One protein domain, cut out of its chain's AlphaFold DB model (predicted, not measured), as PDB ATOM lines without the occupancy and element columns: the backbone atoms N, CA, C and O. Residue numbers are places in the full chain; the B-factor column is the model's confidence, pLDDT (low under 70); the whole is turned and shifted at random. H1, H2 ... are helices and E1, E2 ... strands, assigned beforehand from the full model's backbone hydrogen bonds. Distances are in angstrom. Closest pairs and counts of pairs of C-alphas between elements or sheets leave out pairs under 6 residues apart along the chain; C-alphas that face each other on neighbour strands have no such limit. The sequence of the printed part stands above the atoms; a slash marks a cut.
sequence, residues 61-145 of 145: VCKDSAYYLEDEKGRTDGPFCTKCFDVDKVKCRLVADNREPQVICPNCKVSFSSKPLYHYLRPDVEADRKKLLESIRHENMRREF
ATOM      1  N   VAL A  61       2.248  27.564  -3.402       86.88
ATOM      2  CA  VAL A  61       2.374  26.333  -4.189       86.88
ATOM      3  C   VAL A  61       1.089  26.104  -4.973       86.88
ATOM      4  O   VAL A  61      -0.004  26.085  -4.411       86.88
ATOM      5  N   CYS A  62       1.208  25.924  -6.287       87.81
ATOM      6  CA  CYS A  62       0.087  25.523  -7.131       87.81
ATOM      7  C   CYS A  62       0.011  24.001  -7.198       87.81
ATOM      8  O   CYS A  62       0.945  23.362  -7.685       87.81
ATOM      9  N   LYS A  63      -1.097  23.421  -6.740       89.12
ATOM     10  CA  LYS A  63      -1.338  21.980  -6.817       89.12
ATOM     11  C   LYS A  63      -2.812  21.703  -7.092       89.12
ATOM     12  O   LYS A  63      -3.685  22.387  -6.574       89.12
ATOM     13  N   ASP A  64      -3.083  20.714  -7.942       88.25
ATOM     14  CA  ASP A  64      -4.439  20.249  -8.269       88.25
ATOM     15  C   ASP A  64      -5.400  21.351  -8.774       88.25
ATOM     16  O   ASP A  64      -6.615  21.224  -8.652       88.25
ATOM     17  N   SER A  65      -4.864  22.400  -9.415       89.12
ATOM     18  CA  SER A  65      -5.583  23.611  -9.874       89.12
ATOM     19  C   SER A  65      -6.031  24.576  -8.766       89.12
ATOM     20  O   SER A  65      -6.909  25.411  -8.984       89.12
ATOM     21  N   ALA A  66      -5.410  24.504  -7.590       92.81
ATOM     22  CA  ALA A  66      -5.584  25.459  -6.503       92.81
ATOM     23  C   ALA A  66      -4.237  25.961  -5.973       92.81
ATOM     24  O   ALA A  66      -3.201  25.314  -6.134       92.81
ATOM     25  N   TYR A  67      -4.262  27.115  -5.309       92.38
ATOM     26  CA  TYR A  67      -3.108  27.620  -4.576       92.38
ATOM     27  C   TYR A  67      -3.131  27.204  -3.115       92.38
ATOM     28  O   TYR A  67      -4.179  27.157  -2.471       92.38
ATOM     29  N   TYR A  68      -1.942  26.973  -2.589       91.00
ATOM     30  CA  TYR A  68      -1.675  26.645  -1.206       91.00
ATOM     31  C   TYR A  68      -0.570  27.548  -0.685       91.00
ATOM     32  O   TYR A  68       0.336  27.912  -1.424       91.00
ATOM     33  N   LEU A  69      -0.647  27.912   0.583       87.88
ATOM     34  CA  LEU A  69       0.398  28.617   1.298       87.88
ATOM     35  C   LEU A  69       1.107  27.616   2.189       87.88
ATOM     36  O   LEU A  69       0.504  27.068   3.104       87.88
ATOM     37  N   GLU A  70       2.378  27.371   1.929       85.56
ATOM     38  CA  GLU A  70       3.204  26.598   2.851       85.56
ATOM     39  C   GLU A  70       3.863  27.538   3.862       85.56
ATOM     40  O   GLU A  70       4.148  28.691   3.553       85.56
ATOM     41  N   ASP A  71       4.102  27.089   5.089       79.56
ATOM     42  CA  ASP A  71       4.930  27.819   6.050       79.56
ATOM     43  C   ASP A  71       6.343  27.210   6.154       79.56
ATOM     44  O   ASP A  71       6.694  26.231   5.497       79.56
ATOM     45  N   GLU A  72       7.238  27.824   6.932       74.25
ATOM     46  CA  GLU A  72       8.589  27.283   7.215       74.25
ATOM     47  C   GLU A  72       8.597  25.980   8.005       74.25
ATOM     48  O   GLU A  72       9.616  25.299   8.041       74.25
ATOM     49  N   LYS A  73       7.455  25.591   8.566       75.31
ATOM     50  CA  LYS A  73       7.278  24.365   9.338       75.31
ATOM     51  C   LYS A  73       6.592  23.265   8.518       75.31
ATOM     52  O   LYS A  73       6.245  22.232   9.082       75.31
ATOM     53  N   GLY A  74       6.395  23.479   7.211       74.88
ATOM     54  CA  GLY A  74       5.759  22.525   6.301       74.88
ATOM     55  C   GLY A  74       4.242  22.403   6.468       74.88
ATOM     56  O   GLY A  74       3.652  21.458   5.951       74.88
ATOM     57  N   ARG A  75       3.587  23.319   7.193       80.19
ATOM     58  CA  ARG A  75       2.122  23.366   7.268       80.19
ATOM     59  C   ARG A  75       1.581  24.035   6.016       80.19
ATOM     60  O   ARG A  75       2.006  25.130   5.661       80.19
ATOM     61  N   THR A  76       0.620  23.375   5.386       87.06
ATOM     62  CA  THR A  76      -0.036  23.847   4.168       87.06
ATOM     63  C   THR A  76      -1.409  24.429   4.505       87.06
ATOM     64  O   THR A  76      -2.256  23.737   5.069       87.06
ATOM     65  N   ASP A  77      -1.643  25.687   4.144       87.50
ATOM     66  CA  ASP A  77      -2.931  26.373   4.232       87.50
ATOM     67  C   ASP A  77      -3.541  26.554   2.834       87.50
ATOM     68  O   ASP A  77      -2.885  27.001   1.898       87.50
ATOM     69  N   GLY A  78      -4.804  26.186   2.665       89.38
ATOM     70  CA  GLY A  78      -5.514  26.213   1.386       89.38
ATOM     71  C   GLY A  78      -6.648  25.188   1.368       89.38
ATOM     72  O   GLY A  78      -7.005  24.669   2.430       89.38
ATOM     73  N   PRO A  79      -7.243  24.882   0.202       93.75
ATOM     74  CA  PRO A  79      -6.960  25.410  -1.137       93.75
ATOM     75  C   PRO A  79      -7.593  26.785  -1.417       93.75
ATOM     76  O   PRO A  79      -8.719  27.072  -1.004       93.75
ATOM     77  N   PHE A  80      -6.893  27.619  -2.186       93.81
ATOM     78  CA  PHE A  80      -7.346  28.933  -2.651       93.81
ATOM     79  C   PHE A  80      -7.573  28.962  -4.168       93.81
ATOM     80  O   PHE A  80      -6.907  28.263  -4.933       93.81
ATOM     81  N   CYS A  81      -8.505  29.803  -4.618       94.25
ATOM     82  CA  CYS A  81      -8.797  29.992  -6.036       94.25
ATOM     83  C   CYS A  81      -7.651  30.726  -6.747       94.25
ATOM     84  O   CYS A  81      -7.324  31.858  -6.385       94.25
ATOM     85  N   THR A  82      -7.115  30.117  -7.809       91.69
ATOM     86  CA  THR A  82      -6.044  30.686  -8.643       91.69
ATOM     87  C   THR A  82      -6.467  31.993  -9.302       91.69
ATOM     88  O   THR A  82      -5.825  33.010  -9.088       91.69
ATOM     89  N   LYS A  83      -7.627  32.032  -9.977       91.56
ATOM     90  CA  LYS A  83      -8.150  33.255 -10.616       91.56
ATOM     91  C   LYS A  83      -8.315  34.421  -9.637       91.56
ATOM     92  O   LYS A  83      -7.918  35.536  -9.956       91.56
ATOM     93  N   CYS A  84      -8.908  34.173  -8.468       91.69
ATOM     94  CA  CYS A  84      -9.119  35.227  -7.469       91.69
ATOM     95  C   CYS A  84      -7.787  35.764  -6.928       91.69
ATOM     96  O   CYS A  84      -7.662  36.952  -6.649       91.69
ATOM     97  N   PHE A  85      -6.782  34.898  -6.809       88.81
ATOM     98  CA  PHE A  85      -5.455  35.304  -6.370       88.81
ATOM     99  C   PHE A  85      -4.662  36.013  -7.481       88.81
ATOM    100  O   PHE A  85      -3.990  37.010  -7.223       88.81
ATOM    101  N   ASP A  86      -4.760  35.546  -8.725       84.69
ATOM    102  CA  ASP A  86      -3.992  36.062  -9.860       84.69
ATOM    103  C   ASP A  86      -4.538  37.381 -10.394       84.69
ATOM    104  O   ASP A  86      -3.759  38.303 -10.647       84.69
ATOM    105  N   VAL A  87      -5.858  37.480 -10.545       85.56
ATOM    106  CA  VAL A  87      -6.530  38.640 -11.145       85.56
ATOM    107  C   VAL A  87      -6.925  39.634 -10.065       85.56
ATOM    108  O   VAL A  87      -6.493  40.782 -10.090       85.56
ATOM    109  N   ASP A  88      -7.693  39.170  -9.082       82.62
ATOM    110  CA  ASP A  88      -8.326  40.040  -8.090       82.62
ATOM    111  C   ASP A  88      -7.411  40.315  -6.876       82.62
ATOM    112  O   ASP A  88      -7.746  41.120  -6.012       82.62
ATOM    113  N   LYS A  89      -6.246  39.647  -6.800       81.88
ATOM    114  CA  LYS A  89      -5.273  39.706  -5.688       81.88
ATOM    115  C   LYS A  89      -5.874  39.400  -4.310       81.88
ATOM    116  O   LYS A  89      -5.315  39.790  -3.286       81.88
ATOM    117  N   VAL A  90      -6.975  38.648  -4.269       85.25
ATOM    118  CA  VAL A  90      -7.655  38.250  -3.030       85.25
ATOM    119  C   VAL A  90      -7.519  36.754  -2.763       85.25
ATOM    120  O   VAL A  90      -7.660  35.904  -3.643       85.25
ATOM    121  N   LYS A  91      -7.287  36.415  -1.492       86.50
ATOM    122  CA  LYS A  91      -7.250  35.028  -1.017       86.50
ATOM    123  C   LYS A  91      -8.673  34.522  -0.806       86.50
ATOM    124  O   LYS A  91      -9.285  34.784   0.223       86.50
ATOM    125  N   CYS A  92      -9.195  33.788  -1.784       92.31
ATOM    126  CA  CYS A  92     -10.518  33.173  -1.702       92.31
ATOM    127  C   CYS A  92     -10.395  31.657  -1.525       92.31
ATOM    128  O   CYS A  92      -9.856  30.984  -2.404       92.31
ATOM    129  N   ARG A  93     -10.881  31.123  -0.398       94.50
ATOM    130  CA  ARG A  93     -10.859  29.680  -0.108       94.50
ATOM    131  C   ARG A  93     -11.879  28.949  -0.983       94.50
ATOM    132  O   ARG A  93     -13.020  29.395  -1.106       94.50
ATOM    133  N   LEU A  94     -11.458  27.848  -1.597       95.19
ATOM    134  CA  LEU A  94     -12.343  26.975  -2.363       95.19
ATOM    135  C   LEU A  94     -13.192  26.113  -1.423       95.19
ATOM    136  O   LEU A  94     -12.763  25.767  -0.322       95.19
ATOM    137  N   VAL A  95     -14.389  25.757  -1.875       94.75
ATOM    138  CA  VAL A  95     -15.327  24.890  -1.155       94.75
ATOM    139  C   VAL A  95     -15.728  23.715  -2.040       94.75
ATOM    140  O   VAL A  95     -15.721  23.831  -3.261       94.75
ATOM    141  N   ALA A  96     -16.053  22.574  -1.443       93.88
ATOM    142  CA  ALA A  96     -16.627  21.455  -2.181       93.88
ATOM    143  C   ALA A  96     -18.142  21.636  -2.303       93.88
ATOM    144  O   ALA A  96     -18.790  22.095  -1.361       93.88
ATOM    145  N   ASP A  97     -18.701  21.255  -3.447       91.31
ATOM    146  CA  ASP A  97     -20.144  21.101  -3.590       91.31
ATOM    147  C   ASP A  97     -20.620  19.901  -2.745       91.31
ATOM    148  O   ASP A  97     -19.891  18.940  -2.508       91.31
ATOM    149  N   ASN A  98     -21.845  19.975  -2.238       84.88
ATOM    150  CA  ASN A  98     -22.466  18.899  -1.471       84.88
ATOM    151  C   ASN A  98     -23.190  17.876  -2.356       84.88
ATOM    152  O   ASN A  98     -23.481  16.778  -1.888       84.88
ATOM    153  N   ARG A  99     -23.552  18.252  -3.584       83.56
ATOM    154  CA  ARG A  99     -24.381  17.449  -4.494       83.56
ATOM    155  C   ARG A  99     -23.548  16.729  -5.537       83.56
ATOM    156  O   ARG A  99     -23.844  15.590  -5.882       83.56
ATOM    157  N   GLU A 100     -22.517  17.399  -6.028       85.19
ATOM    158  CA  GLU A 100     -21.658  16.899  -7.090       85.19
ATOM    159  C   GLU A 100     -20.192  16.901  -6.645       85.19
ATOM    160  O   GLU A 100     -19.814  17.703  -5.794       85.19
ATOM    161  N   PRO A 101     -19.331  16.045  -7.223       88.00
ATOM    162  CA  PRO A 101     -17.899  16.018  -6.929       88.00
ATOM    163  C   PRO A 101     -17.163  17.197  -7.591       88.00
ATOM    164  O   PRO A 101     -16.215  17.018  -8.362       88.00
ATOM    165  N   GLN A 102     -17.635  18.414  -7.322       92.38
ATOM    166  CA  GLN A 102     -17.110  19.662  -7.850       92.38
ATOM    167  C   GLN A 102     -16.531  20.521  -6.732       92.38
ATOM    168  O   GLN A 102     -16.970  20.495  -5.583       92.38
ATOM    169  N   VAL A 103     -15.529  21.309  -7.096       94.62
ATOM    170  CA  VAL A 103     -14.934  22.339  -6.253       94.62
ATOM    171  C   VAL A 103     -15.371  23.685  -6.801       94.62
ATOM    172  O   VAL A 103     -15.312  23.910  -8.007       94.62
ATOM    173  N   ILE A 104     -15.818  24.573  -5.923       95.25
ATOM    174  CA  ILE A 104     -16.425  25.854  -6.261       95.25
ATOM    175  C   ILE A 104     -15.657  26.974  -5.567       95.25
ATOM    176  O   ILE A 104     -15.294  26.885  -4.392       95.25
ATOM    177  N   CYS A 105     -15.433  28.068  -6.288       95.69
ATOM    178  CA  CYS A 105     -15.005  29.318  -5.680       95.69
ATOM    179  C   CYS A 105     -16.223  30.176  -5.293       95.69
ATOM    180  O   CYS A 105     -16.990  30.552  -6.179       95.69
ATOM    181  N   PRO A 106     -16.390  30.572  -4.018       94.56
ATOM    182  CA  PRO A 106     -17.528  31.394  -3.606       94.56
ATOM    183  C   PRO A 106     -17.468  32.829  -4.155       94.56
ATOM    184  O   PRO A 106     -18.507  33.469  -4.291       94.56
ATOM    185  N   ASN A 107     -16.276  33.333  -4.499       94.50
ATOM    186  CA  ASN A 107     -16.103  34.680  -5.046       94.50
ATOM    187  C   ASN A 107     -16.396  34.732  -6.554       94.50
ATOM    188  O   ASN A 107     -17.316  35.419  -6.990       94.50
ATOM    189  N   CYS A 108     -15.645  33.981  -7.367       94.06
ATOM    190  CA  CYS A 108     -15.783  34.039  -8.826       94.06
ATOM    191  C   CYS A 108     -16.808  33.050  -9.405       94.06
ATOM    192  O   CYS A 108     -17.051  33.087 -10.608       94.06
ATOM    193  N   LYS A 109     -17.397  32.179  -8.570       93.88
ATOM    194  CA  LYS A 109     -18.429  31.184  -8.925       93.88
ATOM    195  C   LYS A 109     -18.013  30.157  -9.982       93.88
ATOM    196  O   LYS A 109     -18.855  29.428 -10.492       93.88
ATOM    197  N   VAL A 110     -16.722  30.074 -10.294       92.94
ATOM    198  CA  VAL A 110     -16.181  29.019 -11.152       92.94
ATOM    199  C   VAL A 110     -16.232  27.701 -10.387       92.94
ATOM    200  O   VAL A 110     -15.774  27.639  -9.239       92.94
ATOM    201  N   SER A 111     -16.766  26.668 -11.034       93.00
ATOM    202  CA  SER A 111     -16.721  25.292 -10.559       93.00
ATOM    203  C   SER A 111     -15.865  24.426 -11.479       93.00
ATOM    204  O   SER A 111     -15.769  24.673 -12.684       93.00
ATOM    205  N   PHE A 112     -15.189  23.434 -10.907       92.81
ATOM    206  CA  PHE A 112     -14.390  22.475 -11.663       92.81
ATOM    207  C   PHE A 112     -14.289  21.139 -10.927       92.81
ATOM    208  O   PHE A 112     -14.369  21.068  -9.699       92.81
ATOM    209  N   SER A 113     -14.105  20.057 -11.682       90.69
ATOM    210  CA  SER A 113     -13.949  18.717 -11.119       90.69
ATOM    211  C   SER A 113     -12.477  18.424 -10.833       90.69
ATOM    212  O   SER A 113     -11.672  18.294 -11.755       90.69
ATOM    213  N   SER A 114     -12.128  18.256  -9.561       90.69
ATOM    214  CA  SER A 114     -10.816  17.765  -9.141       90.69
ATOM    215  C   SER A 114     -11.010  16.786  -7.992       90.69
ATOM    216  O   SER A 114     -11.331  17.190  -6.879       90.69
ATOM    217  N   LYS A 115     -10.840  15.486  -8.268       88.38
ATOM    218  CA  LYS A 115     -10.936  14.422  -7.254       88.38
ATOM    219  C   LYS A 115     -10.035  14.676  -6.035       88.38
ATOM    220  O   LYS A 115     -10.568  14.635  -4.930       88.38
ATOM    221  N   PRO A 116      -8.721  14.956  -6.192       89.81
ATOM    222  CA  PRO A 116      -7.856  15.178  -5.034       89.81
ATOM    223  C   PRO A 116      -8.295  16.389  -4.202       89.81
ATOM    224  O   PRO A 116      -8.347  16.288  -2.980       89.81
ATOM    225  N   LEU A 117      -8.700  17.499  -4.835       90.88
ATOM    226  CA  LEU A 117      -9.208  18.660  -4.095       90.88
ATOM    227  C   LEU A 117     -10.545  18.391  -3.412       90.88
ATOM    228  O   LEU A 117     -10.746  18.810  -2.276       90.88
ATOM    229  N   TYR A 118     -11.459  17.708  -4.098       91.19
ATOM    230  CA  TYR A 118     -12.765  17.387  -3.547       91.19
ATOM    231  C   TYR A 118     -12.621  16.515  -2.295       91.19
ATOM    232  O   TYR A 118     -13.208  16.836  -1.269       91.19
ATOM    233  N   HIS A 119     -11.772  15.484  -2.327       89.75
ATOM    234  CA  HIS A 119     -11.511  14.644  -1.152       89.75
ATOM    235  C   HIS A 119     -10.722  15.370  -0.055       89.75
ATOM    236  O   HIS A 119     -10.979  15.138   1.121       89.75
ATOM    237  N   TYR A 120      -9.815  16.288  -0.409       89.44
ATOM    238  CA  TYR A 120      -9.156  17.155   0.575       89.44
ATOM    239  C   TYR A 120     -10.174  18.017   1.339       89.44
ATOM    240  O   TYR A 120     -10.077  18.176   2.552       89.44
ATOM    241  N   LEU A 121     -11.162  18.567   0.628       90.06
ATOM    242  CA  LEU A 121     -12.219  19.406   1.198       90.06
ATOM    243  C   LEU A 121     -13.324  18.593   1.894       90.06
ATOM    244  O   LEU A 121     -13.988  19.114   2.790       90.06
ATOM    245  N   ARG A 122     -13.534  17.338   1.478       90.00
ATOM    246  CA  ARG A 122     -14.568  16.412   1.971       90.00
ATOM    247  C   ARG A 122     -13.999  15.013   2.231       90.00
ATOM    248  O   ARG A 122     -14.311  14.066   1.502       90.00
ATOM    249  N   PRO A 123     -13.164  14.860   3.275       87.25
ATOM    250  CA  PRO A 123     -12.565  13.569   3.614       87.25
ATOM    251  C   PRO A 123     -13.600  12.544   4.112       87.25
ATOM    252  O   PRO A 123     -13.365  11.337   4.037       87.25
ATOM    253  N   ASP A 124     -14.765  13.007   4.579       87.31
ATOM    254  CA  ASP A 124     -15.918  12.194   4.983       87.31
ATOM    255  C   ASP A 124     -16.423  11.295   3.848       87.31
ATOM    256  O   ASP A 124     -16.650  10.100   4.043       87.31
ATOM    257  N   VAL A 125     -16.507  11.839   2.632       84.06
ATOM    258  CA  VAL A 125     -17.072  11.136   1.472       84.06
ATOM    259  C   VAL A 125     -16.217   9.926   1.075       84.06
ATOM    260  O   VAL A 125     -16.746   8.873   0.712       84.06
ATOM    261  N   GLU A 126     -14.890  10.034   1.169       80.62
ATOM    262  CA  GLU A 126     -13.985   8.906   0.912       80.62
ATOM    263  C   GLU A 126     -14.090   7.818   1.983       80.62
ATOM    264  O   GLU A 126     -14.055   6.625   1.659       80.62
ATOM    265  N   ALA A 127     -14.220   8.215   3.250       81.75
ATOM    266  CA  ALA A 127     -14.369   7.282   4.359       81.75
ATOM    267  C   ALA A 127     -15.672   6.479   4.238       81.75
ATOM    268  O   ALA A 127     -15.659   5.253   4.372       81.75
ATOM    269  N   ASP A 128     -16.779   7.144   3.916       84.31
ATOM    270  CA  ASP A 128     -18.079   6.492   3.767       84.31
ATOM    271  C   ASP A 128     -18.126   5.572   2.545       84.31
ATOM    272  O   ASP A 128     -18.656   4.461   2.622       84.31
ATOM    273  N   ARG A 129     -17.467   5.954   1.442       83.75
ATOM    274  CA  ARG A 129     -17.311   5.076   0.276       83.75
ATOM    275  C   ARG A 129     -16.588   3.773   0.628       83.75
ATOM    276  O   ARG A 129     -17.000   2.714   0.158       83.75
ATOM    277  N   LYS A 130     -15.523   3.825   1.438       86.81
ATOM    278  CA  LYS A 130     -14.795   2.617   1.875       86.81
ATOM    279  C   LYS A 130     -15.681   1.699   2.717       86.81
ATOM    280  O   LYS A 130     -15.782   0.519   2.393       86.81
ATOM    281  N   LYS A 131     -16.393   2.250   3.706       87.56
ATOM    282  CA  LYS A 131     -17.341   1.486   4.540       87.56
ATOM    283  C   LYS A 131     -18.431   0.813   3.707       87.56
ATOM    284  O   LYS A 131     -18.780  -0.339   3.955       87.56
ATOM    285  N   LEU A 132     -18.962   1.514   2.703       87.62
ATOM    286  CA  LEU A 132     -19.981   0.959   1.816       87.62
ATOM    287  C   LEU A 132     -19.430  -0.221   1.003       87.62
ATOM    288  O   LEU A 132     -20.068  -1.265   0.923       87.62
ATOM    289  N   LEU A 133     -18.228  -0.081   0.435       88.38
ATOM    290  CA  LEU A 133     -17.572  -1.151  -0.323       88.38
ATOM    291  C   LEU A 133     -17.265  -2.380   0.542       88.38
ATOM    292  O   LEU A 133     -17.445  -3.508   0.087       88.38
ATOM    293  N   GLU A 134     -16.829  -2.172   1.784       90.31
ATOM    294  CA  GLU A 134     -16.632  -3.246   2.762       90.31
ATOM    295  C   GLU A 134     -17.953  -3.948   3.087       90.31
ATOM    296  O   GLU A 134     -18.012  -5.177   3.083       90.31
ATOM    297  N   SER A 135     -19.031  -3.184   3.278       88.12
ATOM    298  CA  SER A 135     -20.370  -3.724   3.543       88.12
ATOM    299  C   SER A 135     -20.867  -4.594   2.382       88.12
ATOM    300  O   SER A 135     -21.280  -5.732   2.598       88.12
ATOM    301  N   ILE A 136     -20.726  -4.114   1.141       89.56
ATOM    302  CA  ILE A 136     -21.074  -4.870  -0.075       89.56
ATOM    303  C   ILE A 136     -20.222  -6.141  -0.193       89.56
ATOM    304  O   ILE A 136     -20.731  -7.208  -0.535       89.56
ATOM    305  N   ARG A 137     -18.920  -6.060   0.111       87.75
ATOM    306  CA  ARG A 137     -18.026  -7.227   0.103       87.75
ATOM    307  C   ARG A 137     -18.467  -8.276   1.128       87.75
ATOM    308  O   ARG A 137     -18.478  -9.459   0.800       87.75
ATOM    309  N   HIS A 138     -18.843  -7.859   2.337       84.50
ATOM    310  CA  HIS A 138     -19.358  -8.763   3.365       84.50
ATOM    311  C   HIS A 138     -20.695  -9.402   2.970       84.50
ATOM    312  O   HIS A 138     -20.890 -10.589   3.221       84.50
ATOM    313  N   GLU A 139     -21.599  -8.655   2.334       85.31
ATOM    314  CA  GLU A 139     -22.868  -9.194   1.833       85.31
ATOM    315  C   GLU A 139     -22.676 -10.209   0.706       85.31
ATOM    316  O   GLU A 139     -23.304 -11.265   0.730       85.31
ATOM    317  N   ASN A 140     -21.785  -9.936  -0.248       84.12
ATOM    318  CA  ASN A 140     -21.500 -10.869  -1.340       84.12
ATOM    319  C   ASN A 140     -20.854 -12.159  -0.823       84.12
ATOM    320  O   ASN A 140     -21.276 -13.242  -1.210       84.12
ATOM    321  N   MET A 141     -19.929 -12.058   0.137       77.38
ATOM    322  CA  MET A 141     -19.323 -13.231   0.773       77.38
ATOM    323  C   MET A 141     -20.360 -14.082   1.523       77.38
ATOM    324  O   MET A 141     -20.241 -15.296   1.546       77.38
ATOM    325  N   ARG A 142     -21.410 -13.477   2.100       75.81
ATOM    326  CA  ARG A 142     -22.522 -14.215   2.734       75.81
ATOM    327  C   ARG A 142     -23.483 -14.875   1.743       75.81
ATOM    328  O   ARG A 142     -24.258 -15.717   2.169       75.81
ATOM    329  N   ARG A 143     -23.491 -14.462   0.474       72.06
ATOM    330  CA  ARG A 143     -24.354 -15.034  -0.577       72.06
ATOM    331  C   ARG A 143     -23.702 -16.197  -1.327       72.06
ATOM    332  O   ARG A 143     -24.394 -16.895  -2.057       72.06
ATOM    333  N   GLU A 144     -22.390 -16.369  -1.181       66.06
ATOM    334  CA  GLU A 144     -21.602 -17.428  -1.828       66.06
ATOM    335  C   GLU A 144     -21.455 -18.701  -0.964       66.06
ATOM    336  O   GLU A 144     -20.874 -19.680  -1.430       66.06
ATOM    337  N   PHE A 145     -22.009 -18.705   0.256       53.41
ATOM    338  CA  PHE A 145     -22.164 -19.869   1.144       53.41
ATOM    339  C   PHE A 145     -23.647 -20.179   1.361       53.41
ATOM    340  O   PHE A 145     -23.960 -21.369   1.586       53.41
TER     341      PHE A 145
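This is residues 61 to 145 of the 145 residues of an uncharacterized protein of Planctomycetes bacterium B3_Pla (UniProt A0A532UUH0). A small head and one long helical arm: the head holds a little three-stranded meander, E1 E2 E3, each strand the antiparallel neighbour of the one before, and a long looped stretch, residues 87 to 114, while the arm is H3, whose residues 128 to 143 stick out with the tail to 145. The short helices H1 and H2 graze the sheet. The 85 printed residues, mixed in class, hold the named elements E1 E2 E3 H1 H2 H3 along the chain. The whole is only just loose, close to extended, with a radius of gyration of the C-alphas of 17.5 A, and flat, spanning 62 by 32 by 14 A.

E1, residues 61 to 63, begins at C-alpha 61 (2.374, 26.333, -4.189). E2, residues 66 to 70, is 12.9 A long, and E3, residues 76 to 81, 14.8 A. H1 is residues 82 to 86 and H2 residues 115 to 121. H3, residues 123 to 143, is 31.2 A long and ends at C-alpha 143 (-24.354, -15.034, -0.577).

E1 and E2 form a hairpin, with N 61 and O 68 2.8 A apart, within hydrogen-bond range. E2 and E3 form another, with N 67 and O 80 at 2.9 A. H1 only grazes the sheet; its closest C-alphas to E2 are those of Ala 66 and Thr 82, 5.7 A apart. H2 also only grazes it; the C-alphas of Pro 79 and Leu 117, closest between E3 and H2, are 7.7 A apart. Residues 103 to 104 pair antiparallel with 95 to 96 and with 111 to 112. H2 and H3 are close but not clearly touching, the C-alphas of His 119 and Glu 126 being closest at 6.6 A. They run opposite ways at a steep tilt of 65 degrees. H3 is not on the sheet. In H1, H2 and H3 every O i to N i+4 pair is within hydrogen-bond range.

The C-alphas farthest apart, those of Lys 89 and Phe 145, are 62.3 A apart. Without residues 128 to 145 the body spans 31 by 29 by 14 A. The printed part has no cut, and H1 to H2 is a long link of 28 residues. Mean pLDDT of the printed part is 87.3; residues 144 to 145 are under 70.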